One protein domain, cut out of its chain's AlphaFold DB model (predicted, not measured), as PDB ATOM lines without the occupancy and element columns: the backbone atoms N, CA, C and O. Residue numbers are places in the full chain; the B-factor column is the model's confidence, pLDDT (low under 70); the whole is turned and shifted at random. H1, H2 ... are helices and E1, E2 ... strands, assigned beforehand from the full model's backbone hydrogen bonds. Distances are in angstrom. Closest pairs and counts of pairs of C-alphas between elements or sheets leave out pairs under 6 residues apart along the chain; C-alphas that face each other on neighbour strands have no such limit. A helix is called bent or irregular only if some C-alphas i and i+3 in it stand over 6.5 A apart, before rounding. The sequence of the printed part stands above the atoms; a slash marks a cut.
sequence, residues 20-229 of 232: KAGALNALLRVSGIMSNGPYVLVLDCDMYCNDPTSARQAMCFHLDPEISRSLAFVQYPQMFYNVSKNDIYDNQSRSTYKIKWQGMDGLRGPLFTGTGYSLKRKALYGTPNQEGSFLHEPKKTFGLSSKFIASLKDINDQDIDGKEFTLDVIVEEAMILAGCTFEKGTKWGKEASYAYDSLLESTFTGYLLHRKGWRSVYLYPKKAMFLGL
ATOM      1  N   LYS A  20     -10.273 106.312   6.122       94.38
ATOM      2  CA  LYS A  20      -9.462 106.121   7.334       94.38
ATOM      3  C   LYS A  20      -8.585 107.338   7.624       94.38
ATOM      4  O   LYS A  20      -8.586 107.809   8.759       94.38
ATOM      5  N   ALA A  21      -7.942 107.917   6.610       95.31
ATOM      6  CA  ALA A  21      -7.097 109.103   6.766       95.31
ATOM      7  C   ALA A  21      -7.854 110.276   7.410       95.31
ATOM      8  O   ALA A  21      -7.379 110.877   8.371       95.31
ATOM      9  N   GLY A  22      -9.071 110.564   6.936       96.38
ATOM     10  CA  GLY A  22      -9.909 111.631   7.489       96.38
ATOM     11  C   GLY A  22     -10.384 111.347   8.917       96.38
ATOM     12  O   GLY A  22     -10.563 112.273   9.704       96.38
ATOM     13  N   ALA A  23     -10.566 110.073   9.283       96.56
ATOM     14  CA  ALA A  23     -10.871 109.696  10.664       96.56
ATOM     15  C   ALA A  23      -9.656 109.897  11.585       96.56
ATOM     16  O   ALA A  23      -9.788 110.528  12.632       96.56
ATOM     17  N   LEU A  24      -8.471 109.439  11.169       96.25
ATOM     18  CA  LEU A  24      -7.222 109.635  11.909       96.25
ATOM     19  C   LEU A  24      -6.897 111.124  12.082       96.25
ATOM     20  O   LEU A  24      -6.542 111.554  13.176       96.25
ATOM     21  N   ASN A  25      -7.085 111.933  11.039       97.19
ATOM     22  CA  ASN A  25      -6.853 113.374  11.100       97.19
ATOM     23  C   ASN A  25      -7.830 114.098  12.037       97.19
ATOM     24  O   ASN A  25      -7.396 114.956  12.807       97.19
ATOM     25  N   ALA A  26      -9.112 113.719  12.050       97.69
ATOM     26  CA  ALA A  26     -10.069 114.236  13.030       97.69
ATOM     27  C   ALA A  26      -9.661 113.873  14.469       97.69
ATOM     28  O   ALA A  26      -9.623 114.746  15.335       97.69
ATOM     29  N   LEU A  27      -9.270 112.616  14.711       97.50
ATOM     30  CA  LEU A  27      -8.786 112.166  16.020       97.50
ATOM     31  C   LEU A  27      -7.503 112.888  16.452       97.50
ATOM     32  O   LEU A  27      -7.360 113.229  17.625       97.50
ATOM     33  N   LEU A  28      -6.582 113.172  15.528       96.56
ATOM     34  CA  LEU A  28      -5.379 113.952  15.824       96.56
ATOM     35  C   LEU A  28      -5.719 115.357  16.320       96.56
ATOM     36  O   LEU A  28      -5.099 115.809  17.282       96.56
ATOM     37  N   ARG A  29      -6.694 116.027  15.698       97.06
ATOM     38  CA  ARG A  29      -7.132 117.363  16.120       97.06
ATOM     39  C   ARG A  29      -7.822 117.337  17.473       97.06
ATOM     40  O   ARG A  29      -7.402 118.051  18.375       97.06
ATOM     41  N   VAL A  30      -8.825 116.473  17.621       97.31
ATOM     42  CA  VAL A  30      -9.597 116.343  18.865       97.31
ATOM     43  C   VAL A  30      -8.683 115.969  20.031       97.31
ATOM     44  O   VAL A  30      -8.676 116.645  21.054       97.31
ATOM     45  N   SER A  31      -7.824 114.960  19.865       95.88
ATOM     46  CA  SER A  31      -6.863 114.593  20.916       95.88
ATOM     47  C   SER A  31      -5.878 115.716  21.242       95.88
ATOM     48  O   SER A  31      -5.439 115.801  22.384       95.88
ATOM     49  N   GLY A  32      -5.565 116.591  20.280       94.06
ATOM     50  CA  GLY A  32      -4.671 117.731  20.467       94.06
ATOM     51  C   GLY A  32      -5.183 118.765  21.468       94.06
ATOM     52  O   GLY A  32      -4.365 119.434  22.079       94.06
ATOM     53  N   ILE A  33      -6.498 118.886  21.669       93.50
ATOM     54  CA  ILE A  33      -7.072 119.792  22.682       93.50
ATOM     55  C   ILE A  33      -7.541 119.068  23.949       93.50
ATOM     56  O   ILE A  33      -7.787 119.719  24.956       93.50
ATOM     57  N   MET A  34      -7.695 117.740  23.901       91.75
ATOM     58  CA  MET A  34      -8.174 116.961  25.048       91.75
ATOM     59  C   MET A  34      -7.035 116.451  25.930       91.75
ATOM     60  O   MET A  34      -7.061 116.651  27.136       91.75
ATOM     61  N   SER A  35      -6.055 115.758  25.346       91.69
ATOM     62  CA  SER A  35      -4.932 115.171  26.097       91.69
ATOM     63  C   SER A  35      -3.564 115.634  25.614       91.69
ATOM     64  O   SER A  35      -2.577 115.447  26.315       91.69
ATOM     65  N   ASN A  36      -3.501 116.173  24.393       92.75
ATOM     66  CA  ASN A  36      -2.307 116.638  23.698       92.75
ATOM     67  C   ASN A  36      -1.094 115.687  23.780       92.75
ATOM     68  O   ASN A  36       0.058 116.111  23.788       92.75
ATOM     69  N   GLY A  37      -1.340 114.371  23.828       93.31
ATOM     70  CA  GLY A  37      -0.273 113.384  24.000       93.31
ATOM     71  C   GLY A  37       0.767 113.449  22.865       93.31
ATOM     72  O   GLY A  37       0.369 113.393  21.694       93.31
ATOM     73  N   PRO A  38       2.083 113.518  23.161       93.56
ATOM     74  CA  PRO A  38       3.136 113.685  22.148       93.56
ATOM     75  C   PRO A  38       3.355 112.433  21.290       93.56
ATOM     76  O   PRO A  38       3.900 112.519  20.185       93.56
ATOM     77  N   TYR A  39       2.902 111.278  21.776       95.38
ATOM     78  CA  TYR A  39       2.974 109.995  21.090       95.38
ATOM     79  C   TYR A  39       1.575 109.423  20.888       95.38
ATOM     80  O   TYR A  39       0.723 109.506  21.771       95.38
ATOM     81  N   VAL A  40       1.343 108.829  19.722       95.69
ATOM     82  CA  VAL A  40       0.053 108.276  19.306       95.69
ATOM     83  C   VAL A  40       0.256 106.819  18.914       95.69
ATOM     84  O   VAL A  40       1.027 106.522  18.005       95.69
ATOM     85  N   LEU A  41      -0.426 105.906  19.601       95.69
ATOM     86  CA  LEU A  41      -0.526 104.505  19.195       95.69
ATOM     87  C   LEU A  41      -1.761 104.344  18.308       95.69
ATOM     88  O   LEU A  41      -2.851 104.746  18.711       95.69
ATOM     89  N   VAL A  42      -1.599 103.743  17.132       95.12
ATOM     90  CA  VAL A  42      -2.724 103.433  16.238       95.12
ATOM     91  C   VAL A  42      -2.887 101.929  16.114       95.12
ATOM     92  O   VAL A  42      -1.914 101.199  15.909       95.12
ATOM     93  N   LEU A  43      -4.134 101.489  16.239       95.25
ATOM     94  CA  LEU A  43      -4.522 100.092  16.224       95.25
ATOM     95  C   LEU A  43      -5.848  99.947  15.472       95.25
ATOM     96  O   LEU A  43      -6.774 100.725  15.701       95.25
ATOM     97  N   ASP A  44      -5.909  98.971  14.575       95.12
ATOM     98  CA  ASP A  44      -7.144  98.578  13.896       95.12
ATOM     99  C   ASP A  44      -8.025  97.706  14.806       95.12
ATOM    100  O   ASP A  44      -7.557  97.145  15.797       95.12
ATOM    101  N   CYS A  45      -9.322  97.624  14.500       95.12
ATOM    102  CA  CYS A  45     -10.314  96.958  15.352       95.12
ATOM    103  C   CYS A  45     -10.168  95.432  15.417       95.12
ATOM    104  O   CYS A  45     -10.660  94.807  16.356       95.12
ATOM    105  N   ASP A  46      -9.505  94.839  14.432       94.06
ATOM    106  CA  ASP A  46      -9.161  93.424  14.362       94.06
ATOM    107  C   ASP A  46      -7.868  93.098  15.120       94.06
ATOM    108  O   ASP A  46      -7.513  91.925  15.217       94.06
ATOM    109  N   MET A  47      -7.184  94.103  15.682       95.25
ATOM    110  CA  MET A  47      -5.925  93.971  16.409       95.25
ATOM    111  C   MET A  47      -6.103  94.337  17.891       95.25
ATOM    112  O   MET A  47      -6.772  95.305  18.241       95.25
ATOM    113  N   TYR A  48      -5.433  93.612  18.786       95.19
ATOM    114  CA  TYR A  48      -5.383  93.926  20.215       95.19
ATOM    115  C   TYR A  48      -3.949  93.910  20.753       95.19
ATOM    116  O   TYR A  48      -3.038  93.305  20.182       95.19
ATOM    117  N   CYS A  49      -3.747  94.595  21.878       95.75
ATOM    118  CA  CYS A  49      -2.485  94.589  22.611       95.75
ATOM    119  C   CYS A  49      -2.333  93.263  23.370       95.75
ATOM    120  O   CYS A  49      -3.047  93.012  24.337       95.75
ATOM    121  N   ASN A  50      -1.406  92.414  22.928       96.62
ATOM    122  CA  ASN A  50      -1.125  91.107  23.529       96.62
ATOM    123  C   ASN A  50      -0.100  91.182  24.675       96.62
ATOM    124  O   ASN A  50       0.013  90.273  25.502       96.62
ATOM    125  N   ASP A  51       0.684  92.258  24.727       95.44
ATOM    126  CA  ASP A  51       1.644  92.481  25.798       95.44
ATOM    127  C   ASP A  51       1.607  93.941  26.274       95.44
ATOM    128  O   ASP A  51       1.866  94.855  25.481       95.44
ATOM    129  N   PRO A  52       1.324  94.189  27.566       92.69
ATOM    130  CA  PRO A  52       1.176  95.544  28.091       92.69
ATOM    131  C   PRO A  52       2.490  96.337  28.079       92.69
ATOM    132  O   PRO A  52       2.477  97.554  28.264       92.69
ATOM    133  N   THR A  53       3.636  95.687  27.843       95.75
ATOM    134  CA  THR A  53       4.931  96.371  27.744       95.75
ATOM    135  C   THR A  53       5.172  97.031  26.384       95.75
ATOM    136  O   THR A  53       6.159  97.752  26.241       95.75
ATOM    137  N   SER A  54       4.275  96.855  25.409       95.31
ATOM    138  CA  SER A  54       4.388  97.413  24.052       95.31
ATOM    139  C   SER A  54       4.600  98.933  24.032       95.31
ATOM    140  O   SER A  54       5.504  99.436  23.363       95.31
ATOM    141  N   ALA A  55       3.837  99.694  24.819       94.38
ATOM    142  CA  ALA A  55       4.033 101.140  24.916       94.38
ATOM    143  C   ALA A  55       5.424 101.477  25.479       94.38
ATOM    144  O   ALA A  55       6.146 102.292  24.907       94.38
ATOM    145  N   ARG A  56       5.840 100.789  26.552       96.06
ATOM    146  CA  ARG A  56       7.148 100.992  27.194       96.06
ATOM    147  C   ARG A  56       8.306 100.706  26.236       96.06
ATOM    148  O   ARG A  56       9.245 101.488  26.189       96.06
ATOM    149  N   GLN A  57       8.229  99.628  25.458       96.62
ATOM    150  CA  GLN A  57       9.276  99.280  24.494       96.62
ATOM    151  C   GLN A  57       9.399 100.315  23.372       96.62
ATOM    152  O   GLN A  57      10.510 100.687  23.009       96.62
ATOM    153  N   ALA A  58       8.278 100.837  22.863       96.62
ATOM    154  CA  ALA A  58       8.316 101.914  21.876       96.62
ATOM    155  C   ALA A  58       8.932 103.201  22.454       96.62
ATOM    156  O   ALA A  58       9.667 103.901  21.758       96.62
ATOM    157  N   MET A  59       8.667 103.501  23.732       97.12
ATOM    158  CA  MET A  59       9.236 104.675  24.401       97.12
ATOM    159  C   MET A  59      10.753 104.597  24.553       97.12
ATOM    160  O   MET A  59      11.391 105.641  24.468       97.12
ATOM    161  N   CYS A  60      11.347 103.404  24.680       96.88
ATOM    162  CA  CYS A  60      12.807 103.268  24.688       96.88
ATOM    163  C   CYS A  60      13.449 103.922  23.457       96.88
ATOM    164  O   CYS A  60      14.494 104.540  23.586       96.88
ATOM    165  N   PHE A  61      12.801 103.855  22.289       96.88
ATOM    166  CA  PHE A  61      13.320 104.488  21.077       96.88
ATOM    167  C   PHE A  61      12.964 105.974  20.983       96.88
ATOM    168  O   PHE A  61      13.762 106.802  20.551       96.88
ATOM    169  N   HIS A  62      11.744 106.335  21.380       96.12
ATOM    170  CA  HIS A  62      11.283 107.724  21.324       96.12
ATOM    171  C   HIS A  62      11.951 108.638  22.352       96.12
ATOM    172  O   HIS A  62      11.956 109.851  22.151       96.12
ATOM    173  N   LEU A  63      12.513 108.082  23.422       95.38
ATOM    174  CA  LEU A  63      13.205 108.826  24.476       95.38
ATOM    175  C   LEU A  63      14.731 108.704  24.397       95.38
ATOM    176  O   LEU A  63      15.427 109.375  25.151       95.38
ATOM    177  N   ASP A  64      15.251 107.888  23.481       96.25
ATOM    178  CA  ASP A  64      16.687 107.758  23.268       96.25
ATOM    179  C   ASP A  64      17.275 109.067  22.681       96.25
ATOM    180  O   ASP A  64      16.791 109.548  21.648       96.25
ATOM    181  N   PRO A  65      18.296 109.676  23.320       93.44
ATOM    182  CA  PRO A  65      18.826 110.980  22.913       93.44
ATOM    183  C   PRO A  65      19.435 111.029  21.506       93.44
ATOM    184  O   PRO A  65      19.486 112.105  20.896       93.44
ATOM    185  N   GLU A  66      19.913 109.898  20.990       92.31
ATOM    186  CA  GLU A  66      20.594 109.822  19.700       92.31
ATOM    187  C   GLU A  66      19.583 109.688  18.565       92.31
ATOM    188  O   GLU A  66      19.601 110.464  17.603       92.31
ATOM    189  N   ILE A  67      18.650 108.743  18.681       92.94
ATOM    190  CA  ILE A  67      17.724 108.435  17.586       92.94
ATOM    191  C   ILE A  67      16.462 109.297  17.629       92.94
ATOM    192  O   ILE A  67      15.911 109.616  16.569       92.94
ATOM    193  N   SER A  68      16.010 109.732  18.814       93.69
ATOM    194  CA  SER A  68      14.715 110.405  18.969       93.69
ATOM    195  C   SER A  68      14.595 111.652  18.096       93.69
ATOM    196  O   SER A  68      13.555 111.871  17.474       93.69
ATOM    197  N   ARG A  69      15.657 112.450  17.955       92.56
ATOM    198  CA  ARG A  69      15.621 113.693  17.161       92.56
ATOM    199  C   ARG A  69      15.160 113.482  15.715       92.56
ATOM    200  O   ARG A  69      14.482 114.340  15.156       92.56
ATOM    201  N   SER A  70      15.477 112.321  15.140       94.62
ATOM    202  CA  SER A  70      15.122 111.958  13.763       94.62
ATOM    203  C   SER A  70      14.037 110.883  13.658       94.62
ATOM    204  O   SER A  70      13.602 110.571  12.550       94.62
ATOM    205  N   LEU A  71      13.568 110.326  14.780       96.50
ATOM    206  CA  LEU A  71      12.583 109.248  14.806       96.50
ATOM    207  C   LEU A  71      11.151 109.783  14.712       96.50
ATOM    208  O   LEU A  71      10.697 110.512  15.601       96.50
ATOM    209  N   ALA A  72      10.426 109.360  13.675       96.56
ATOM    210  CA  ALA A  72       8.999 109.610  13.526       96.56
ATOM    211  C   ALA A  72       8.147 108.525  14.185       96.56
ATOM    212  O   ALA A  72       7.205 108.858  14.891       96.56
ATOM    213  N   PHE A  73       8.436 107.240  13.980       97.12
ATOM    214  CA  PHE A  73       7.593 106.169  14.516       97.12
ATOM    215  C   PHE A  73       8.341 104.855  14.735       97.12
ATOM    216  O   PHE A  73       9.346 104.578  14.083       97.12
ATOM    217  N   VAL A  74       7.793 104.040  15.635       97.44
ATOM    218  CA  VAL A  74       8.189 102.647  15.870       97.44
ATOM    219  C   VAL A  74       7.078 101.747  15.338       97.44
ATOM    220  O   VAL A  74       5.931 101.874  15.774       97.44
ATOM    221  N   GLN A  75       7.404 100.861  14.401       97.06
ATOM    222  CA  GLN A  75       6.478  99.918  13.771       97.06
ATOM    223  C   GLN A  75       6.681  98.516  14.350       97.06
ATOM    224  O   GLN A  75       7.804  98.013  14.375       97.06
ATOM    225  N   TYR A  76       5.591  97.867  14.760       96.12
ATOM    226  CA  TYR A  76       5.580  96.450  15.124       96.12
ATOM    227  C   TYR A  76       5.180  95.573  13.925       96.12
ATOM    228  O   TYR A  76       4.497  96.055  13.017       96.12
ATOM    229  N   PRO A  77       5.566  94.283  13.885       94.25
ATOM    230  CA  PRO A  77       4.996  93.335  12.930       94.25
ATOM    231  C   PRO A  77       3.482  93.207  13.121       94.25
ATOM    232  O   PRO A  77       3.005  93.096  14.252       94.25
ATOM    233  N   GLN A  78       2.739  93.125  12.018       91.62
ATOM    234  CA  GLN A  78       1.365  92.639  12.062       91.62
ATOM    235  C   GLN A  78       1.408  91.112  12.177       91.62
ATOM    236  O   GLN A  78       1.993  90.436  11.332       91.62
ATOM    237  N   MET A  79       0.853  90.570  13.258       92.38
ATOM    238  CA  MET A  79       0.860  89.135  13.540       92.38
ATOM    239  C   MET A  79      -0.553  88.670  13.857       92.38
ATOM    240  O   MET A  79      -1.291  89.369  14.547       92.38
ATOM    241  N   PHE A  80      -0.914  87.480  13.386       93.38
ATOM    242  CA  PHE A  80      -2.270  86.952  13.497       93.38
ATOM    243  C   PHE A  80      -2.293  85.648  14.292       93.38
ATOM    244  O   PHE A  80      -1.414  84.801  14.123       93.38
ATOM    245  N   TYR A  81      -3.289  85.479  15.163       92.75
ATOM    246  CA  TYR A  81      -3.369  84.313  16.055       92.75
ATOM    247  C   TYR A  81      -4.111  83.112  15.448       92.75
ATOM    248  O   TYR A  81      -3.985  82.001  15.955       92.75
ATOM    249  N   ASN A  82      -4.880  83.317  14.376       92.38
ATOM    250  CA  ASN A  82      -5.750  82.307  13.762       92.38
ATOM    251  C   ASN A  82      -5.190  81.711  12.457       92.38
ATOM    252  O   ASN A  82      -5.943  81.149  11.664       92.38
ATOM    253  N   VAL A  83      -3.886  81.837  12.206       91.69
ATOM    254  CA  VAL A  83      -3.277  81.325  10.971       91.69
ATOM    255  C   VAL A  83      -3.095  79.810  11.045       91.69
ATOM    256  O   VAL A  83      -2.616  79.267  12.042       91.69
ATOM    257  N   SER A  84      -3.471  79.118   9.965       90.81
ATOM    258  CA  SER A  84      -3.282  77.673   9.822       90.81
ATOM    259  C   SER A  84      -1.804  77.287   9.907       90.81
ATOM    260  O   SER A  84      -0.931  77.996   9.414       90.81
ATOM    261  N   LYS A  85      -1.516  76.099  10.450       89.25
ATOM    262  CA  LYS A  85      -0.163  75.515  10.389       89.25
ATOM    263  C   LYS A  85       0.295  75.293   8.942       89.25
ATOM    264  O   LYS A  85       1.478  75.433   8.648       89.25
ATOM    265  N   ASN A  86      -0.650  74.999   8.048       91.06
ATOM    266  CA  ASN A  86      -0.434  74.850   6.611       91.06
ATOM    267  C   ASN A  86      -0.768  76.177   5.910       91.06
ATOM    268  O   ASN A  86      -1.705  76.239   5.119       91.06
ATOM    269  N   ASP A  87      -0.062  77.251   6.268       89.31
ATOM    270  CA  ASP A  87      -0.255  78.621   5.763       89.31
ATOM    271  C   ASP A  87       0.135  78.761   4.276       89.31
ATOM    272  O   ASP A  87       1.120  79.414   3.924       89.31
ATOM    273  N   ILE A  88      -0.611  78.092   3.391       91.38
ATOM    274  CA  ILE A  88      -0.335  78.034   1.947       91.38
ATOM    275  C   ILE A  88      -0.507  79.389   1.248       91.38
ATOM    276  O   ILE A  88       0.101  79.608   0.206       91.38
ATOM    277  N   TYR A  89      -1.298  80.295   1.830       90.12
ATOM    278  CA  TYR A  89      -1.531  81.646   1.309       90.12
ATOM    279  C   TYR A  89      -0.524  82.678   1.835       90.12
ATOM    280  O   TYR A  89      -0.575  83.833   1.430       90.12
ATOM    281  N   ASP A  90       0.400  82.271   2.715       90.69
ATOM    282  CA  ASP A  90       1.328  83.166   3.414       90.69
ATOM    283  C   ASP A  90       0.616  84.347   4.097       90.69
ATOM    284  O   ASP A  90       1.056  85.494   4.015       90.69
ATOM    285  N   ASN A  91      -0.474  84.068   4.818       89.38
ATOM    286  CA  ASN A  91      -1.256  85.076   5.546       89.38
ATOM    287  C   ASN A  91      -0.424  85.776   6.634       89.38
ATOM    288  O   ASN A  91      -0.679  86.921   7.001       89.38
ATOM    289  N   GLN A  92       0.630  85.123   7.129       88.81
ATOM    290  CA  GLN A  92       1.618  85.757   8.006       88.81
ATOM    291  C   GLN A  92       2.510  86.786   7.306       88.81
ATOM    292  O   GLN A  92       3.298  87.441   7.987       88.81
ATOM    293  N   SER A  93       2.454  86.904   5.975       89.44
ATOM    294  CA  SER A  93       3.326  87.764   5.168       89.44
ATOM    295  C   SER A  93       4.794  87.637   5.591       89.44
ATOM    296  O   SER A  93       5.473  88.629   5.894       89.44
ATOM    297  N   ARG A  94       5.291  86.391   5.672       89.06
ATOM    298  CA  ARG A  94       6.573  86.068   6.327       89.06
ATOM    299  C   ARG A  94       7.735  86.831   5.703       89.06
ATOM    300  O   ARG A  94       8.590  87.324   6.434       89.06
ATOM    301  N   SER A  95       7.751  86.965   4.377       91.00
ATOM    302  CA  SER A  95       8.794  87.713   3.662       91.00
ATOM    303  C   SER A  95       8.847  89.182   4.097       91.00
ATOM    304  O   SER A  95       9.924  89.716   4.370       91.00
ATOM    305  N   THR A  96       7.689  89.831   4.210       90.94
ATOM    306  CA  THR A  96       7.595  91.253   4.553       90.94
ATOM    307  C   THR A  96       8.065  91.508   5.980       90.94
ATOM    308  O   THR A  96       8.990  92.293   6.189       90.94
ATOM    309  N   TYR A  97       7.478  90.809   6.954       91.06
ATOM    310  CA  TYR A  97       7.725  91.092   8.369       91.06
ATOM    311  C   TYR A  97       9.027  90.476   8.900       91.06
ATOM    312  O   TYR A  97       9.674  91.071   9.755       91.06
ATOM    313  N   LYS A  98       9.466  89.313   8.403       91.12
ATOM    314  CA  LYS A  98      10.702  88.684   8.908       91.12
ATOM    315  C   LYS A  98      11.964  89.120   8.177       91.12
ATOM    316  O   LYS A  98      13.030  89.018   8.761       91.12
ATOM    317  N   ILE A  99      11.869  89.562   6.920       91.75
ATOM    318  CA  ILE A  99      13.056  89.824   6.090       91.75
ATOM    319  C   ILE A  99      13.083  91.280   5.628       91.75
ATOM    320  O   ILE A  99      14.007  92.016   5.968       91.75
ATOM    321  N   LYS A 100      12.067  91.723   4.876       92.56
ATOM    322  CA  LYS A 100      12.100  93.042   4.219       92.56
ATOM    323  C   LYS A 100      12.157  94.192   5.221       92.56
ATOM    324  O   LYS A 100      13.002  95.068   5.071       92.56
ATOM    325  N   TRP A 101      11.312  94.185   6.256       93.00
ATOM    326  CA  TRP A 101      11.325  95.268   7.245       93.00
ATOM    327  C   TRP A 101      12.575  95.308   8.104       93.00
ATOM    328  O   TRP A 101      13.063  96.401   8.361       93.00
ATOM    329  N   GLN A 102      13.142  94.158   8.466       93.38
ATOM    330  CA  GLN A 102      14.432  94.128   9.156       93.38
ATOM    331  C   GLN A 102      15.552  94.691   8.271       93.38
ATOM    332  O   GLN A 102      16.360  95.491   8.731       93.38
ATOM    333  N   GLY A 103      15.563  94.346   6.977       94.31
ATOM    334  CA  GLY A 103      16.524  94.909   6.026       94.31
ATOM    335  C   GLY A 103      16.379  96.424   5.850       94.31
ATOM    336  O   GLY A 103      17.371  97.146   5.828       94.31
ATOM    337  N   MET A 104      15.145  96.926   5.768       93.94
ATOM    338  CA  MET A 104      14.881  98.364   5.646       93.94
ATOM    339  C   MET A 104      15.188  99.145   6.926       93.94
ATOM    340  O   MET A 104      15.559 100.320   6.845       93.94
ATOM    341  N   ASP A 105      15.084  98.499   8.087       93.75
ATOM    342  CA  ASP A 105      15.474  99.075   9.373       93.75
ATOM    343  C   ASP A 105      16.966  99.424   9.424       93.75
ATOM    344  O   ASP A 105      17.337 100.493   9.906       93.75
ATOM    345  N   GLY A 106      17.809  98.606   8.784       91.81
ATOM    346  CA  GLY A 106      19.235  98.896   8.596       91.81
ATOM    347  C   GLY A 106      19.531 100.134   7.735       91.81
ATOM    348  O   GLY A 106      20.657 100.625   7.737       91.81
ATOM    349  N   LEU A 107      18.537 100.662   7.012       91.50
ATOM    350  CA  LEU A 107      18.645 101.895   6.234       91.50
ATOM    351  C   LEU A 107      18.000 103.063   7.000       91.50
ATOM    352  O   LEU A 107      18.640 103.768   7.786       91.50
ATOM    353  N   ARG A 108      16.708 103.300   6.763       92.38
ATOM    354  CA  ARG A 108      15.958 104.444   7.312       92.38
ATOM    355  C   ARG A 108      14.696 104.038   8.071       92.38
ATOM    356  O   ARG A 108      13.979 104.930   8.528       92.38
ATOM    357  N   GLY A 109      14.459 102.738   8.219       94.50
ATOM    358  CA  GLY A 109      13.269 102.198   8.857       94.50
ATOM    359  C   GLY A 109      12.229 101.666   7.867       94.50
ATOM    360  O   GLY A 109      12.291 101.948   6.666       94.50
ATOM    361  N   PRO A 110      11.243 100.902   8.362       93.88
ATOM    362  CA  PRO A 110      10.137 100.385   7.564       93.88
ATOM    363  C   PRO A 110       9.116 101.484   7.241       93.88
ATOM    364  O   PRO A 110       9.092 102.546   7.871       93.88
ATOM    365  N   LEU A 111       8.218 101.215   6.292       88.25
ATOM    366  CA  LEU A 111       7.051 102.072   6.071       88.25
ATOM    367  C   LEU A 111       5.960 101.783   7.115       88.25
ATOM    368  O   LEU A 111       5.957 100.754   7.785       88.25
ATOM    369  N   PHE A 112       5.012 102.710   7.220       81.31
ATOM    370  CA  PHE A 112       3.763 102.557   7.964       81.31
ATOM    371  C   PHE A 112       2.933 101.383   7.413       81.31
ATOM    372  O   PHE A 112       2.580 101.402   6.234       81.31
ATOM    373  N   THR A 113       2.539 100.420   8.253       83.25
ATOM    374  CA  THR A 113       1.705  99.269   7.829       83.25
ATOM    375  C   THR A 113       0.278  99.301   8.380       83.25
ATOM    376  O   THR A 113      -0.311  98.264   8.664       83.25
ATOM    377  N   GLY A 114      -0.300 100.490   8.561       87.19
ATOM    378  CA  GLY A 114      -1.732 100.654   8.858       87.19
ATOM    379  C   GLY A 114      -2.152 100.449  10.316       87.19
ATOM    380  O   GLY A 114      -3.095 101.107  10.753       87.19
ATOM    381  N   THR A 115      -1.421  99.638  11.081       93.56
ATOM    382  CA  THR A 115      -1.723  99.294  12.480       93.56
ATOM    383  C   THR A 115      -0.451  98.988  13.276       93.56
ATOM    384  O   THR A 115       0.617  98.766  12.696       93.56
ATOM    385  N   GLY A 116      -0.559  98.963  14.607       94.44
ATOM    386  CA  GLY A 116       0.498  98.493  15.499       94.44
ATOM    387  C   GLY A 116       1.750  99.364  15.447       94.44
ATOM    388  O   GLY A 116       2.859  98.842  15.374       94.44
ATOM    389  N   TYR A 117       1.594 100.686  15.451       95.50
ATOM    390  CA  TYR A 117       2.726 101.614  15.453       95.50
ATOM    391  C   TYR A 117       2.552 102.737  16.471       95.50
ATOM    392  O   TYR A 117       1.447 103.231  16.700       95.50
ATOM    393  N   SER A 118       3.671 103.166  17.054       96.75
ATOM    394  CA  SER A 118       3.749 104.322  17.944       96.75
ATOM    395  C   SER A 118       4.399 105.493  17.214       96.75
ATOM    396  O   SER A 118       5.596 105.472  16.920       96.75
ATOM    397  N   LEU A 119       3.599 106.508  16.917       96.56
ATOM    398  CA  LEU A 119       3.956 107.694  16.151       96.56
ATOM    399  C   LEU A 119       4.261 108.875  17.069       96.56
ATOM    400  O   LEU A 119       3.508 109.173  17.989       96.56
ATOM    401  N   LYS A 120       5.320 109.613  16.759       95.31
ATOM    402  CA  LYS A 120       5.615 110.924  17.327       95.31
ATOM    403  C   LYS A 120       4.759 111.976  16.631       95.31
ATOM    404  O   LYS A 120       4.957 112.257  15.451       95.31
ATOM    405  N   ARG A 121       3.829 112.588  17.366       94.62
ATOM    406  CA  ARG A 121       2.834 113.538  16.842       94.62
ATOM    407  C   ARG A 121       3.470 114.647  16.004       94.62
ATOM    408  O   ARG A 121       3.028 114.882  14.882       94.62
ATOM    409  N   LYS A 122       4.546 115.274  16.499       92.56
ATOM    410  CA  LYS A 122       5.227 116.374  15.791       92.56
ATOM    411  C   LYS A 122       5.772 115.987  14.412       92.56
ATOM    412  O   LYS A 122       5.879 116.848  13.541       92.56
ATOM    413  N   ALA A 123       6.053 114.702  14.178       94.06
ATOM    414  CA  ALA A 123       6.542 114.238  12.884       94.06
ATOM    415  C   ALA A 123       5.513 114.425  11.761       94.06
ATOM    416  O   ALA A 123       5.889 114.666  10.619       94.06
ATOM    417  N   LEU A 124       4.215 114.398  12.079       94.12
ATOM    418  CA  LEU A 124       3.151 114.643  11.103       94.12
ATOM    419  C   LEU A 124       3.048 116.103  10.652       94.12
ATOM    420  O   LEU A 124       2.438 116.382   9.618       94.12
ATOM    421  N   TYR A 125       3.601 117.033  11.425       91.00
ATOM    422  CA  TYR A 125       3.458 118.467  11.190       91.00
ATOM    423  C   TYR A 125       4.710 119.073  10.562       91.00
ATOM    424  O   TYR A 125       4.592 119.963   9.724       91.00
ATOM    425  N   GLY A 126       5.896 118.575  10.921       87.69
ATOM    426  CA  GLY A 126       7.165 119.183  10.534       87.69
ATOM    427  C   GLY A 126       8.210 118.213   9.993       87.69
ATOM    428  O   GLY A 126       7.936 117.072   9.614       87.69
ATOM    429  N   THR A 127       9.433 118.713   9.955       89.94
ATOM    430  CA  THR A 127      10.676 118.052   9.541       89.94
ATOM    431  C   THR A 127      11.575 117.868  10.772       89.94
ATOM    432  O   THR A 127      11.459 118.623  11.746       89.94
ATOM    433  N   PRO A 128      12.456 116.854  10.790       90.19
ATOM    434  CA  PRO A 128      13.366 116.659  11.913       90.19
ATOM    435  C   PRO A 128      14.331 117.848  12.028       90.19
ATOM    436  O   PRO A 128      14.747 118.415  11.020       90.19
ATOM    437  N   ASN A 129      14.695 118.211  13.261       83.62
ATOM    438  CA  ASN A 129      15.613 119.314  13.590       83.62
ATOM    439  C   ASN A 129      15.184 120.721  13.114       83.62
ATOM    440  O   ASN A 129      15.992 121.643  13.154       83.62
ATOM    441  N   GLN A 130      13.936 120.912  12.678       81.38
ATOM    442  CA  GLN A 130      13.374 122.229  12.346       81.38
ATOM    443  C   GLN A 130      12.179 122.525  13.253       81.38
ATOM    444  O   GLN A 130      11.021 122.560  12.816       81.38
ATOM    445  N   GLU A 131      12.466 122.679  14.545       71.44
ATOM    446  CA  GLU A 131      11.451 122.922  15.570       71.44
ATOM    447  C   GLU A 131      10.689 124.221  15.280       71.44
ATOM    448  O   GLU A 131      11.254 125.213  14.828       71.44
ATOM    449  N   GLY A 132       9.365 124.178  15.433       73.19
ATOM    450  CA  GLY A 132       8.485 125.320  15.173       73.19
ATOM    451  C   GLY A 132       8.319 125.746  13.704       73.19
ATOM    452  O   GLY A 132       7.453 126.570  13.432       73.19
ATOM    453  N   SER A 133       9.049 125.173  12.737       78.94
ATOM    454  CA  SER A 133       8.936 125.556  11.311       78.94
ATOM    455  C   SER A 133       7.509 125.439  10.754       78.94
ATOM    456  O   SER A 133       7.047 126.284   9.987       78.94
ATOM    457  N   PHE A 134       6.766 124.429  11.210       81.62
ATOM    458  CA  PHE A 134       5.373 124.191  10.831       81.62
ATOM    459  C   PHE A 134       4.399 125.274  11.339       81.62
ATOM    460  O   PHE A 134       3.242 125.297  10.922       81.62
ATOM    461  N   LEU A 135       4.849 126.193  12.202       84.69
ATOM    462  CA  LEU A 135       4.054 127.278  12.783       84.69
ATOM    463  C   LEU A 135       4.224 128.634  12.075       84.69
ATOM    464  O   LEU A 135       3.683 129.617  12.569       84.69
ATOM    465  N   HIS A 136       4.920 128.720  10.933       85.31
ATOM    466  CA  HIS A 136       5.092 129.990  10.201       85.31
ATOM    467  C   HIS A 136       3.755 130.583   9.694       85.31
ATOM    468  O   HIS A 136       3.536 131.787   9.755       85.31
ATOM    469  N   GLU A 137       2.815 129.739   9.247       90.69
ATOM    470  CA  GLU A 137       1.445 130.136   8.874       90.69
ATOM    471  C   GLU A 137       0.421 129.157   9.492       90.69
ATOM    472  O   GLU A 137      -0.188 128.341   8.784       90.69
ATOM    473  N   PRO A 138       0.208 129.186  10.821       92.31
ATOM    474  CA  PRO A 138      -0.492 128.111  11.518       92.31
ATOM    475  C   PRO A 138      -1.985 128.103  11.175       92.31
ATOM    476  O   PRO A 138      -2.560 127.038  10.991       92.31
ATOM    477  N   LYS A 139      -2.596 129.277  10.965       94.06
ATOM    478  CA  LYS A 139      -4.008 129.396  10.561       94.06
ATOM    479  C   LYS A 139      -4.289 128.799   9.181       94.06
ATOM    480  O   LYS A 139      -5.301 128.135   8.983       94.06
ATOM    481  N   LYS A 140      -3.375 129.008   8.233       95.00
ATOM    482  CA  LYS A 140      -3.466 128.468   6.869       95.00
ATOM    483  C   LYS A 140      -3.179 126.969   6.835       95.00
ATOM    484  O   LYS A 140      -3.752 126.243   6.033       95.00
ATOM    485  N   THR A 141      -2.297 126.497   7.712       94.50
ATOM    486  CA  THR A 141      -1.894 125.088   7.753       94.50
ATOM    487  C   THR A 141      -2.909 124.234   8.505       94.50
ATOM    488  O   THR A 141      -3.370 123.226   7.973       94.50
ATOM    489  N   PHE A 142      -3.294 124.662   9.708       95.31
ATOM    490  CA  PHE A 142      -4.046 123.857  10.670       95.31
ATOM    491  C   PHE A 142      -5.513 124.259  10.839       95.31
ATOM    492  O   PHE A 142      -6.256 123.496  11.452       95.31
ATOM    493  N   GLY A 143      -5.936 125.398  10.285       95.38
ATOM    494  CA  GLY A 143      -7.290 125.934  10.435       95.38
ATOM    495  C   GLY A 143      -7.373 127.073  11.452       95.38
ATOM    496  O   GLY A 143      -6.375 127.507  12.016       95.38
ATOM    497  N   LEU A 144      -8.579 127.597  11.673       94.50
ATOM    498  CA  LEU A 144      -8.781 128.846  12.423       94.50
ATOM    499  C   LEU A 144      -8.884 128.677  13.947       94.50
ATOM    500  O   LEU A 144      -8.905 129.683  14.655       94.50
ATOM    501  N   SER A 145      -8.936 127.442  14.454       95.44
ATOM    502  CA  SER A 145      -9.032 127.171  15.893       95.44
ATOM    503  C   SER A 145      -7.796 127.695  16.630       95.44
ATOM    504  O   SER A 145      -6.691 127.170  16.493       95.44
ATOM    505  N   SER A 146      -7.984 128.737  17.439       92.75
ATOM    506  CA  SER A 146      -6.920 129.300  18.272       92.75
ATOM    507  C   SER A 146      -6.482 128.331  19.367       92.75
ATOM    508  O   SER A 146      -5.290 128.266  19.654       92.75
ATOM    509  N   LYS A 147      -7.416 127.550  19.928       93.00
ATOM    510  CA  LYS A 147      -7.131 126.551  20.967       93.00
ATOM    511  C   LYS A 147      -6.283 125.404  20.425       93.00
ATOM    512  O   LYS A 147      -5.288 125.046  21.042       93.00
ATOM    513  N   PHE A 148      -6.615 124.889  19.240       94.06
ATOM    514  CA  PHE A 148      -5.803 123.857  18.601       94.06
ATOM    515  C   PHE A 148      -4.427 124.388  18.180       94.06
ATOM    516  O   PHE A 148      -3.421 123.724  18.384       94.06
ATOM    517  N   ILE A 149      -4.342 125.609  17.636       93.12
ATOM    518  CA  ILE A 149      -3.037 126.215  17.317       93.12
ATOM    519  C   ILE A 149      -2.187 126.413  18.577       93.12
ATOM    520  O   ILE A 149      -0.973 126.236  18.504       93.12
ATOM    521  N   ALA A 150      -2.796 126.797  19.702       90.50
ATOM    522  CA  ALA A 150      -2.093 126.904  20.976       90.50
ATOM    523  C   ALA A 150      -1.531 125.541  21.396       90.50
ATOM    524  O   ALA A 150      -0.326 125.435  21.591       90.50
ATOM    525  N   SER A 151      -2.345 124.480  21.359       90.56
ATOM    526  CA  SER A 151      -1.885 123.149  21.764       90.56
ATOM    527  C   SER A 151      -0.762 122.580  20.889       90.56
ATOM    528  O   SER A 151       0.041 121.774  21.353       90.56
ATOM    529  N   LEU A 152      -0.636 123.026  19.634       89.94
ATOM    530  CA  LEU A 152       0.500 122.672  18.776       89.94
ATOM    531  C   LEU A 152       1.833 123.292  19.221       89.94
ATOM    532  O   LEU A 152       2.885 122.733  18.905       89.94
ATOM    533  N   LYS A 153       1.804 124.445  19.900       85.12
ATOM    534  CA  LYS A 153       3.003 125.107  20.438       85.12
ATOM    535  C   LYS A 153       3.509 124.374  21.677       85.12
ATOM    536  O   LYS A 153       4.692 124.054  21.737       85.12
ATOM    537  N   ASP A 154       2.582 123.978  22.542       80.31
ATOM    538  CA  ASP A 154       2.840 123.235  23.783       80.31
ATOM    539  C   ASP A 154       3.503 121.862  23.538       80.31
ATOM    540  O   ASP A 154       4.085 121.265  24.433       80.31
ATOM    541  N   ILE A 155       3.445 121.325  22.312       72.81
ATOM    542  CA  ILE A 155       4.163 120.086  21.955       72.81
ATOM    543  C   ILE A 155       5.690 120.299  21.923       72.81
ATOM    544  O   ILE A 155       6.439 119.335  22.110       72.81
ATOM    545  N   ASN A 156       6.159 121.516  21.621       62.69
ATOM    546  CA  ASN A 156       7.589 121.836  21.526       62.69
ATOM    547  C   ASN A 156       8.144 122.404  22.835       62.69
ATOM    548  O   ASN A 156       9.260 122.046  23.207       62.69
ATOM    549  N   ASP A 157       7.368 123.231  23.530       57.59
ATOM    550  CA  ASP A 157       7.751 123.782  24.824       57.59
ATOM    551  C   ASP A 157       7.266 122.825  25.917       57.59
ATOM    552  O   ASP A 157       6.076 122.736  26.201       57.59
ATOM    553  N   GLN A 158       8.183 122.082  26.550       49.12
ATOM    554  CA  GLN A 158       7.857 121.267  27.734       49.12
ATOM    555  C   GLN A 158       7.518 122.115  28.973       49.12
ATOM    556  O   GLN A 158       7.425 121.572  30.073       49.12
ATOM    557  N   ASP A 159       7.364 123.428  28.807       41.06
ATOM    558  CA  ASP A 159       7.276 124.378  29.896       41.06
ATOM    559  C   ASP A 159       6.197 125.451  29.639       41.06
ATOM    560  O   ASP A 159       6.204 126.141  28.619       41.06
ATOM    561  N   ILE A 160       5.365 125.615  30.676       46.53
ATOM    562  CA  ILE A 160       4.598 126.801  31.106       46.53
ATOM    563  C   ILE A 160       3.099 126.935  30.724       46.53
ATOM    564  O   ILE A 160       2.682 126.877  29.573       46.53
ATOM    565  N   ASP A 161       2.326 127.221  31.790       44.69
ATOM    566  CA  ASP A 161       0.965 127.773  31.913       44.69
ATOM    567  C   ASP A 161      -0.159 127.097  31.125       44.69
ATOM    568  O   ASP A 161      -0.705 127.611  30.145       44.69
ATOM    569  N   GLY A 162      -0.617 125.973  31.677       49.03
ATOM    570  CA  GLY A 162      -1.927 125.422  31.367       49.03
ATOM    571  C   GLY A 162      -3.021 126.444  31.669       49.03
ATOM    572  O   GLY A 162      -3.474 126.574  32.805       49.03
ATOM    573  N   LYS A 163      -3.502 127.145  30.637       54.94
ATOM    574  CA  LYS A 163      -4.852 127.710  30.678       54.94
ATOM    575  C   LYS A 163      -5.814 126.542  30.808       54.94
ATOM    576  O   LYS A 163      -6.135 125.876  29.827       54.94
ATOM    577  N   GLU A 164      -6.226 126.282  32.039       63.91
ATOM    578  CA  GLU A 164      -7.193 125.250  32.355       63.91
ATOM    579  C   GLU A 164      -8.545 125.677  31.773       63.91
ATOM    580  O   GLU A 164      -9.235 126.562  32.282       63.91
ATOM    581  N   PHE A 165      -8.881 125.120  30.610       74.00
ATOM    582  CA  PHE A 165     -10.203 125.281  30.025       74.00
ATOM    583  C   PHE A 165     -11.173 124.351  30.746       74.00
ATOM    584  O   PHE A 165     -10.829 123.220  31.089       74.00
ATOM    585  N   THR A 166     -12.410 124.805  30.939       85.06
ATOM    586  CA  THR A 166     -13.463 123.922  31.439       85.06
ATOM    587  C   THR A 166     -13.715 122.790  30.440       85.06
ATOM    588  O   THR A 166     -13.528 122.951  29.230       85.06
ATOM    589  N   LEU A 167     -14.157 121.635  30.945       87.12
ATOM    590  CA  LEU A 167     -14.438 120.463  30.111       87.12
ATOM    591  C   LEU A 167     -15.445 120.784  28.998       87.12
ATOM    592  O   LEU A 167     -15.249 120.353  27.865       87.12
ATOM    593  N   ASP A 168     -16.463 121.592  29.297       91.69
ATOM    594  CA  ASP A 168     -17.487 122.004  28.330       91.69
ATOM    595  C   ASP A 168     -16.876 122.766  27.150       91.69
ATOM    596  O   ASP A 168     -17.143 122.447  25.993       91.69
ATOM    597  N   VAL A 169     -15.959 123.697  27.426       92.50
ATOM    598  CA  VAL A 169     -15.264 124.478  26.392       92.50
ATOM    599  C   VAL A 169     -14.370 123.587  25.522       92.50
ATOM    600  O   VAL A 169     -14.275 123.800  24.311       92.50
ATOM    601  N   ILE A 170     -13.716 122.580  26.113       92.25
ATOM    602  CA  ILE A 170     -12.907 121.601  25.365       92.25
ATOM    603  C   ILE A 170     -13.805 120.738  24.475       92.25
ATOM    604  O   ILE A 170     -13.464 120.482  23.320       92.25
ATOM    605  N   VAL A 171     -14.950 120.293  24.992       94.69
ATOM    606  CA  VAL A 171     -15.899 119.450  24.258       94.69
ATOM    607  C   VAL A 171     -16.529 120.217  23.092       94.69
ATOM    608  O   VAL A 171     -16.567 119.688  21.982       94.69
ATOM    609  N   GLU A 172     -16.949 121.468  23.291       95.50
ATOM    610  CA  GLU A 172     -17.451 122.334  22.215       95.50
ATOM    611  C   GLU A 172     -16.409 122.532  21.108       95.50
ATOM    612  O   GLU A 172     -16.700 122.364  19.920       95.50
ATOM    613  N   GLU A 173     -15.162 122.823  21.486       96.38
ATOM    614  CA  GLU A 173     -14.070 122.955  20.524       96.38
ATOM    615  C   GLU A 173     -13.807 121.628  19.791       96.38
ATOM    616  O   GLU A 173     -13.600 121.621  18.577       96.38
ATOM    617  N   ALA A 174     -13.870 120.489  20.486       96.69
ATOM    618  CA  ALA A 174     -13.691 119.167  19.885       96.69
ATOM    619  C   ALA A 174     -14.743 118.880  18.809       96.69
ATOM    620  O   ALA A 174     -14.402 118.323  17.762       96.69
ATOM    621  N   MET A 175     -15.995 119.302  19.022       96.75
ATOM    622  CA  MET A 175     -17.049 119.178  18.012       96.75
ATOM    623  C   MET A 175     -16.716 119.986  16.751       96.75
ATOM    624  O   MET A 175     -16.870 119.474  15.642       96.75
ATOM    625  N   ILE A 176     -16.188 121.205  16.904       97.12
ATOM    626  CA  ILE A 176     -15.749 122.042  15.775       97.12
ATOM    627  C   ILE A 176     -14.592 121.371  15.020       97.12
ATOM    628  O   ILE A 176     -14.617 121.285  13.790       97.12
ATOM    629  N   LEU A 177     -13.593 120.845  15.737       97.56
ATOM    630  CA  LEU A 177     -12.430 120.163  15.151       97.56
ATOM    631  C   LEU A 177     -12.790 118.858  14.416       97.56
ATOM    632  O   LEU A 177     -12.079 118.450  13.486       97.56
ATOM    633  N   ALA A 178     -13.880 118.204  14.824       97.50
ATOM    634  CA  ALA A 178     -14.440 117.012  14.187       97.50
ATOM    635  C   ALA A 178     -15.419 117.328  13.033       97.50
ATOM    636  O   ALA A 178     -15.939 116.401  12.403       97.50
ATOM    637  N   GLY A 179     -15.664 118.612  12.748       97.00
ATOM    638  CA  GLY A 179     -16.573 119.071  11.702       97.00
ATOM    639  C   GLY A 179     -16.087 118.748  10.286       97.00
ATOM    640  O   GLY A 179     -14.888 118.750   9.993       97.00
ATOM    641  N   CYS A 180     -17.030 118.515   9.371       95.25
ATOM    642  CA  CYS A 180     -16.718 118.102   7.995       95.25
ATOM    643  C   CYS A 180     -16.105 119.222   7.133       95.25
ATOM    644  O   CYS A 180     -15.481 118.953   6.107       95.25
ATOM    645  N   THR A 181     -16.268 120.479   7.547       95.50
ATOM    646  CA  THR A 181     -15.764 121.671   6.853       95.50
ATOM    647  C   THR A 181     -14.475 122.220   7.453       95.50
ATOM    648  O   THR A 181     -13.877 123.109   6.847       95.50
ATOM    649  N   PHE A 182     -14.025 121.701   8.601       96.31
ATOM    650  CA  PHE A 182     -12.894 122.258   9.349       96.31
ATOM    651  C   PHE A 182     -11.617 122.358   8.503       96.31
ATOM    652  O   PHE A 182     -10.876 123.334   8.570       96.31
ATOM    653  N   GLU A 183     -11.378 121.351   7.665       95.31
ATOM    654  CA  GLU A 183     -10.168 121.240   6.849       95.31
ATOM    655  C   GLU A 183     -10.219 122.094   5.568       95.31
ATOM    656  O   GLU A 183      -9.223 122.190   4.840       95.31
ATOM    657  N   LYS A 184     -11.357 122.729   5.258       94.44
ATOM    658  CA  LYS A 184     -11.549 123.470   4.008       94.44
ATOM    659  C   LYS A 184     -10.584 124.654   3.925       94.44
ATOM    660  O   LYS A 184     -10.578 125.532   4.778       94.44
ATOM    661  N   GLY A 185      -9.789 124.691   2.854       93.19
ATOM    662  CA  GLY A 185      -8.791 125.745   2.635       93.19
ATOM    663  C   GLY A 185      -7.533 125.614   3.499       93.19
ATOM    664  O   GLY A 185      -6.691 126.508   3.464       93.19
ATOM    665  N   THR A 186      -7.388 124.514   4.243       95.75
ATOM    666  CA  THR A 186      -6.198 124.226   5.054       95.75
ATOM    667  C   THR A 186      -5.222 123.293   4.326       95.75
ATOM    668  O   THR A 186      -5.483 122.842   3.205       95.75
ATOM    669  N   LYS A 187      -4.091 122.978   4.970       95.38
ATOM    670  CA  LYS A 187      -3.085 122.032   4.458       95.38
ATOM    671  C   LYS A 187      -3.224 120.606   5.016       95.38
ATOM    672  O   LYS A 187      -2.356 119.768   4.747       95.38
ATOM    673  N   TRP A 188      -4.294 120.325   5.769       95.62
ATOM    674  CA  TRP A 188      -4.608 118.987   6.279       95.62
ATOM    675  C   TRP A 188      -4.698 117.962   5.146       95.62
ATOM    676  O   TRP A 188      -5.307 118.213   4.106       95.62
ATOM    677  N   GLY A 189      -4.048 116.816   5.349       93.81
ATOM    678  CA  GLY A 189      -3.998 115.713   4.396       93.81
ATOM    679  C   GLY A 189      -3.198 115.963   3.118       93.81
ATOM    680  O   GLY A 189      -3.160 115.079   2.266       93.81
ATOM    681  N   LYS A 190      -2.542 117.125   2.993       92.25
ATOM    682  CA  LYS A 190      -1.667 117.476   1.862       92.25
ATOM    683  C   LYS A 190      -0.217 117.624   2.307       92.25
ATOM    684  O   LYS A 190       0.663 116.898   1.861       92.25
ATOM    685  N   GLU A 191       0.032 118.565   3.217       89.06
ATOM    686  CA  GLU A 191       1.384 118.868   3.712       89.06
ATOM    687  C   GLU A 191       1.545 118.565   5.205       89.06
ATOM    688  O   GLU A 191       2.654 118.256   5.653       89.06
ATOM    689  N   ALA A 192       0.447 118.622   5.957       90.12
ATOM    690  CA  ALA A 192       0.367 118.246   7.360       90.12
ATOM    691  C   ALA A 192      -0.551 117.028   7.504       90.12
ATOM    692  O   ALA A 192      -1.532 116.947   6.769       90.12
ATOM    693  N   SER A 193      -0.257 116.162   8.483       94.62
ATOM    694  CA  SER A 193      -1.059 114.991   8.891       94.62
ATOM    695  C   SER A 193      -1.023 113.767   7.959       94.62
ATOM    696  O   SER A 193      -0.158 113.671   7.090       94.62
ATOM    697  N   TYR A 194      -1.907 112.785   8.196       96.00
ATOM    698  CA  TYR A 194      -2.072 111.627   7.313       96.00
ATOM    699  C   TYR A 194      -2.562 112.071   5.938       96.00
ATOM    700  O   TYR A 194      -3.563 112.786   5.852       96.00
ATOM    701  N   ALA A 195      -1.879 111.626   4.888       95.19
ATOM    702  CA  ALA A 195      -2.106 112.064   3.517       95.19
ATOM    703  C   ALA A 195      -3.416 111.531   2.914       95.19
ATOM    704  O   ALA A 195      -3.823 110.401   3.185       95.19
ATOM    705  N   TYR A 196      -4.054 112.337   2.062       94.81
ATOM    706  CA  TYR A 196      -5.300 111.992   1.360       94.81
ATOM    707  C   TYR A 196      -5.097 111.524  -0.081       94.81
ATOM    708  O   TYR A 196      -6.019 110.965  -0.668       94.81
ATOM    709  N   ASP A 197      -3.901 111.706  -0.640       88.56
ATOM    710  CA  ASP A 197      -3.625 111.476  -2.066       88.56
ATOM    711  C   ASP A 197      -3.485 109.990  -2.449       88.56
ATOM    712  O   ASP A 197      -3.183 109.660  -3.594       88.56
ATOM    713  N   SER A 198      -3.678 109.068  -1.502       88.38
ATOM    714  CA  SER A 198      -3.557 107.630  -1.737       88.38
ATOM    715  C   SER A 198      -4.577 106.832  -0.934       88.38
ATOM    716  O   SER A 198      -4.868 107.155   0.216       88.38
ATOM    717  N   LEU A 199      -5.057 105.731  -1.526       86.50
ATOM    718  CA  LEU A 199      -5.836 104.706  -0.822       86.50
ATOM    719  C   LEU A 199      -4.997 103.937   0.210       86.50
ATOM    720  O   LEU A 199      -5.558 103.315   1.103       86.50
ATOM    721  N   LEU A 200      -3.665 103.979   0.092       88.00
ATOM    722  CA  LEU A 200      -2.727 103.427   1.068       88.00
ATOM    723  C   LEU A 200      -2.221 104.554   1.973       88.00
ATOM    724  O   LEU A 200      -1.024 104.861   1.984       88.00
ATOM    725  N   GLU A 201      -3.134 105.207   2.701       90.94
ATOM    726  CA  GLU A 201      -2.846 106.463   3.407       90.94
ATOM    727  C   GLU A 201      -1.668 106.318   4.369       90.94
ATOM    728  O   GLU A 201      -0.802 107.189   4.443       90.94
ATOM    729  N   SER A 202      -1.602 105.182   5.065       90.06
ATOM    730  CA  SER A 202      -0.551 104.868   6.021       90.06
ATOM    731  C   SER A 202       0.800 104.759   5.307       90.06
ATOM    732  O   SER A 202       1.704 105.543   5.594       90.06
ATOM    733  N   THR A 203       0.925 103.872   4.317       91.81
ATOM    734  CA  THR A 203       2.169 103.659   3.559       91.81
ATOM    735  C   THR A 203       2.662 104.947   2.900       91.81
ATOM    736  O   THR A 203       3.846 105.279   2.995       91.81
ATOM    737  N   PHE A 204       1.756 105.705   2.274       94.25
ATOM    738  CA  PHE A 204       2.099 106.958   1.604       94.25
ATOM    739  C   PHE A 204       2.523 108.044   2.601       94.25
ATOM    740  O   PHE A 204       3.526 108.720   2.379       94.25
ATOM    741  N   THR A 205       1.847 108.155   3.748       95.12
ATOM    742  CA  THR A 205       2.273 109.048   4.840       95.12
ATOM    743  C   THR A 205       3.672 108.677   5.333       95.12
ATOM    744  O   THR A 205       4.522 109.554   5.465       95.12
ATOM    745  N   GLY A 206       3.956 107.385   5.535       94.62
ATOM    746  CA  GLY A 206       5.290 106.902   5.908       94.62
ATOM    747  C   GLY A 206       6.372 107.311   4.904       94.62
ATOM    748  O   GLY A 206       7.416 107.833   5.296       94.62
ATOM    749  N   TYR A 207       6.088 107.169   3.608       94.44
ATOM    750  CA  TYR A 207       6.980 107.629   2.542       94.44
ATOM    751  C   TYR A 207       7.228 109.145   2.600       94.44
ATOM    752  O   TYR A 207       8.375 109.589   2.519       94.44
ATOM    753  N   LEU A 208       6.180 109.955   2.790       94.81
ATOM    754  CA  LEU A 208       6.316 111.411   2.909       94.81
ATOM    755  C   LEU A 208       7.143 111.817   4.136       94.81
ATOM    756  O   LEU A 208       7.949 112.745   4.047       94.81
ATOM    757  N   LEU A 209       6.993 111.114   5.261       95.38
ATOM    758  CA  LEU A 209       7.815 111.329   6.454       95.38
ATOM    759  C   LEU A 209       9.293 111.046   6.166       95.38
ATOM    760  O   LEU A 209      10.151 111.875   6.476       95.38
ATOM    761  N   HIS A 210       9.602 109.927   5.506       95.69
ATOM    762  CA  HIS A 210      10.974 109.619   5.090       95.69
ATOM    763  C   HIS A 210      11.519 110.648   4.095       95.69
ATOM    764  O   HIS A 210      12.670 111.075   4.219       95.69
ATOM    765  N   ARG A 211      10.704 111.130   3.153       94.12
ATOM    766  CA  ARG A 211      11.099 112.205   2.227       94.12
ATOM    767  C   ARG A 211      11.437 113.506   2.959       94.12
ATOM    768  O   ARG A 211      12.383 114.184   2.576       94.12
ATOM    769  N   LYS A 212      10.713 113.819   4.038       93.06
ATOM    770  CA  LYS A 212      10.966 114.963   4.934       93.06
ATOM    771  C   LYS A 212      12.218 114.807   5.808       93.06
ATOM    772  O   LYS A 212      12.558 115.736   6.528       93.06
ATOM    773  N   GLY A 213      12.897 113.660   5.766       94.62
ATOM    774  CA  GLY A 213      14.113 113.400   6.541       94.62
ATOM    775  C   GLY A 213      13.896 112.551   7.793       94.62
ATOM    776  O   GLY A 213      14.875 112.110   8.390       94.62
ATOM    777  N   TRP A 214      12.649 112.259   8.175       96.12
ATOM    778  CA  TRP A 214      12.383 111.392   9.321       96.12
ATOM    779  C   TRP A 214      12.869 109.958   9.073       96.12
ATOM    780  O   TRP A 214      13.000 109.505   7.931       96.12
ATOM    781  N   ARG A 215      13.130 109.243  10.164       97.00
ATOM    782  CA  ARG A 215      13.435 107.812  10.212       97.00
ATOM    783  C   ARG A 215      12.340 107.078  10.979       97.00
ATOM    784  O   ARG A 215      11.586 107.686  11.742       97.00
ATOM    785  N   SER A 216      12.268 105.774  10.796       97.31
ATOM    786  CA  SER A 216      11.442 104.873  11.598       97.31
ATOM    787  C   SER A 216      12.281 103.731  12.149       97.31
ATOM    788  O   SER A 216      13.408 103.519  11.709       97.31
ATOM    789  N   VAL A 217      11.727 103.028  13.131       97.25
ATOM    790  CA  VAL A 217      12.317 101.817  13.709       97.25
ATOM    791  C   VAL A 217      11.361 100.654  13.509       97.25
ATOM    792  O   VAL A 217      10.151 100.801  13.717       97.25
ATOM    793  N   TYR A 218      11.897  99.494  13.151       97.06
ATOM    794  CA  TYR A 218      11.182  98.231  13.160       97.06
ATOM    795  C   TYR A 218      11.467  97.444  14.438       97.06
ATOM    796  O   TYR A 218      12.541  96.875  14.619       97.06
ATOM    797  N   LEU A 219      10.478  97.356  15.324       95.31
ATOM    798  CA  LEU A 219      10.604  96.574  16.546       95.31
ATOM    799  C   LEU A 219      10.001  95.184  16.333       95.31
ATOM    800  O   LEU A 219       8.780  95.024  16.316       95.31
ATOM    801  N   TYR A 220      10.870  94.175  16.202       94.31
ATOM    802  CA  TYR A 220      10.491  92.762  16.093       94.31
ATOM    803  C   TYR A 220      10.751  92.005  17.413       94.31
ATOM    804  O   TYR A 220      11.840  91.468  17.628       94.31
ATOM    805  N   PRO A 221       9.776  91.967  18.335       91.00
ATOM    806  CA  PRO A 221       9.921  91.313  19.632       91.00
ATOM    807  C   PRO A 221       9.804  89.783  19.530       91.00
ATOM    808  O   PRO A 221       9.129  89.252  18.652       91.00
ATOM    809  N   LYS A 222      10.397  89.058  20.494       90.38
ATOM    810  CA  LYS A 222      10.274  87.584  20.591       90.38
ATOM    811  C   LYS A 222       8.822  87.118  20.770       90.38
ATOM    812  O   LYS A 222       8.448  86.062  20.271       90.38
ATOM    813  N   LYS A 223       8.022  87.898  21.501       92.44
ATOM    814  CA  LYS A 223       6.580  87.703  21.685       92.44
ATOM    815  C   LYS A 223       5.847  88.790  20.907       92.44
ATOM    816  O   LYS A 223       6.200  89.958  21.039       92.44
ATOM    817  N   ALA A 224       4.817  88.422  20.149       93.62
ATOM    818  CA  ALA A 224       3.976  89.382  19.441       93.62
ATOM    819  C   ALA A 224       3.372  90.399  20.426       93.62
ATOM    820  O   ALA A 224       2.677  90.008  21.363       93.62
ATOM    821  N   MET A 225       3.648  91.689  20.228       95.69
ATOM    822  CA  MET A 225       3.122  92.766  21.087       95.69
ATOM    823  C   MET A 225       1.679  93.109  20.732       95.69
ATOM    824  O   MET A 225       0.881  93.430  21.609       95.69
ATOM    825  N   PHE A 226       1.342  92.970  19.452       96.12
ATOM    826  CA  PHE A 226      -0.005  93.103  18.927       96.12
ATOM    827  C   PHE A 226      -0.367  91.827  18.177       96.12
ATOM    828  O   PHE A 226       0.465  91.274  17.454       96.12
ATOM    829  N   LEU A 227      -1.592  91.358  18.379       95.50
ATOM    830  CA  LEU A 227      -2.148  90.201  17.688       95.50
ATOM    831  C   LEU A 227      -3.467  90.596  17.048       95.50
ATOM    832  O   LEU A 227      -4.252  91.306  17.669       95.50
ATOM    833  N   GLY A 228      -3.710  90.107  15.838       94.19
ATOM    834  CA  GLY A 228      -4.977  90.309  15.154       94.19
ATOM    835  C   GLY A 228      -5.657  89.042  14.692       94.19
ATOM    836  O   GLY A 228      -5.076  87.951  14.700       94.19
ATOM    837  N   LEU A 229      -6.902  89.212  14.269       92.00
ATOM    838  CA  LEU A 229      -7.668  88.202  13.558       92.00
ATOM    839  C   LEU A 229      -7.462  88.387  12.051       92.00
ATOM    840  O   LEU A 229      -7.824  89.418  11.499       92.00
TER     841      LEU A 229
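This is residues 20 to 229 of the 232 residues of an uncharacterized protein of Camellia sinensis (UniProt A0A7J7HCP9). Look first for a small twisted sheet, E1 E4 E3 E5, in the middle of an elongated body, with H2 on one face and the short H4 on the other; toward one end of the long axis H1, H5, H6 and H7 make a cluster of helices, and toward the other end come H3 and a two-stranded ribbon of E2 and E6. Residues 85 to 90, within the link from E3 to H3, stick out at that second end. The printed part has 210 residues, with eight named helices and six named strands in the order H1 E1 E2 H2 E3 H3 E4 H4 H5 H6 H7 H8 E5 E6; the class is mixed, helices and strands, with under half of the residues in named elements. The larger sheet is mixed, with E3 and E5 parallel and its other neighbours antiparallel, and E2 and E6 are antiparallel. The whole is compact, with a radius of gyration of the C-alphas of 18.0 A, and spans 56 by 34 by 33 A.

Start at H1, residues 20 to 34, the hub, which touches three helices. H7, residues 167 to 177, touches it at a shallow tilt of 28 degrees, opposite ways; the closest C-alphas, of Val 30 and Ala 174, are 5.1 A apart. H6, residues 146 to 154, touches residues 29 to 33 of H1 alone, about perpendicular at 82 degrees, with the C-alphas of Ile 33 and Phe 148 closest at 5.9 A. H8, residues 201 to 211, and H1 only just touch, only at their ends, with 3 pairs of C-alphas within 8 A; the closest are Ala 21 and Glu 201, 6.0 A. H5, residues 138 to 142, only just touches H6, with 3 such pairs and Pro 138 and Ile 149 closest at 6.6 A. Next find the edge strand E1, residues 39 to 42, antiparallel to E4, residues 117 to 120, at 152 degrees; N 40 and O 119 are 2.8 A apart, within hydrogen-bond range. E4 is antiparallel to E3, residues 71 to 75, with N 74 and O 118 at 2.9 A. E3 is parallel to the edge strand E5, residues 215 to 218, at 22 degrees, with N 72 and O 215 at 2.8 A. H2, residues 54 to 62, is on this sheet at a height of 8.6 A, and its C-alpha 58 is 6.1 A from C-alpha 74 of E3. H4, residues 121 to 124, is on the opposite face at a height of 6.2 A. H8 only grazes the sheet with residues 206 to 210, and H3, residues 94 to 105, with residues 97 to 105. E2, residues 47 to 49, is antiparallel to E6, residues 226 to 228, with N 48 and O 227 at 2.8 A; E1 and E2 are apart. In H5, H7 and H8 every O i to N i+4 pair is within hydrogen-bond range; H1 has 10 of 11, H2 4 of 5, H3 6 of 8 and H6 4 of 5, while H4 is too short for such a pair.

Find C-alpha 20 at (-9.462, 106.121, 7.334); from there H1 runs 20.8 A to C-alpha 34 at (-8.174, 116.961, 25.048). H2 and H6 each measure 12.7 A, H7 and H8 each 15.1 A. H3 measures 16.1 A and is irregular, but only just: C-alphas 98 and 101 are 6.8 A apart. E3, the longest strand, measures 11.2 A. The last element, E6, ends at C-alpha 228, (-4.977, 90.309, 15.154).

Asn 86 and Asp 161 have the two C-alphas farthest apart, 58.7 A. The printed part has no cut. The long links are E3 to H3, H3 to E4, H4 to H5, H6 to H7 and H7 to H8. Mean pLDDT of the printed part is 91.0; look for low confidence, under 70, at residues 156 to 164.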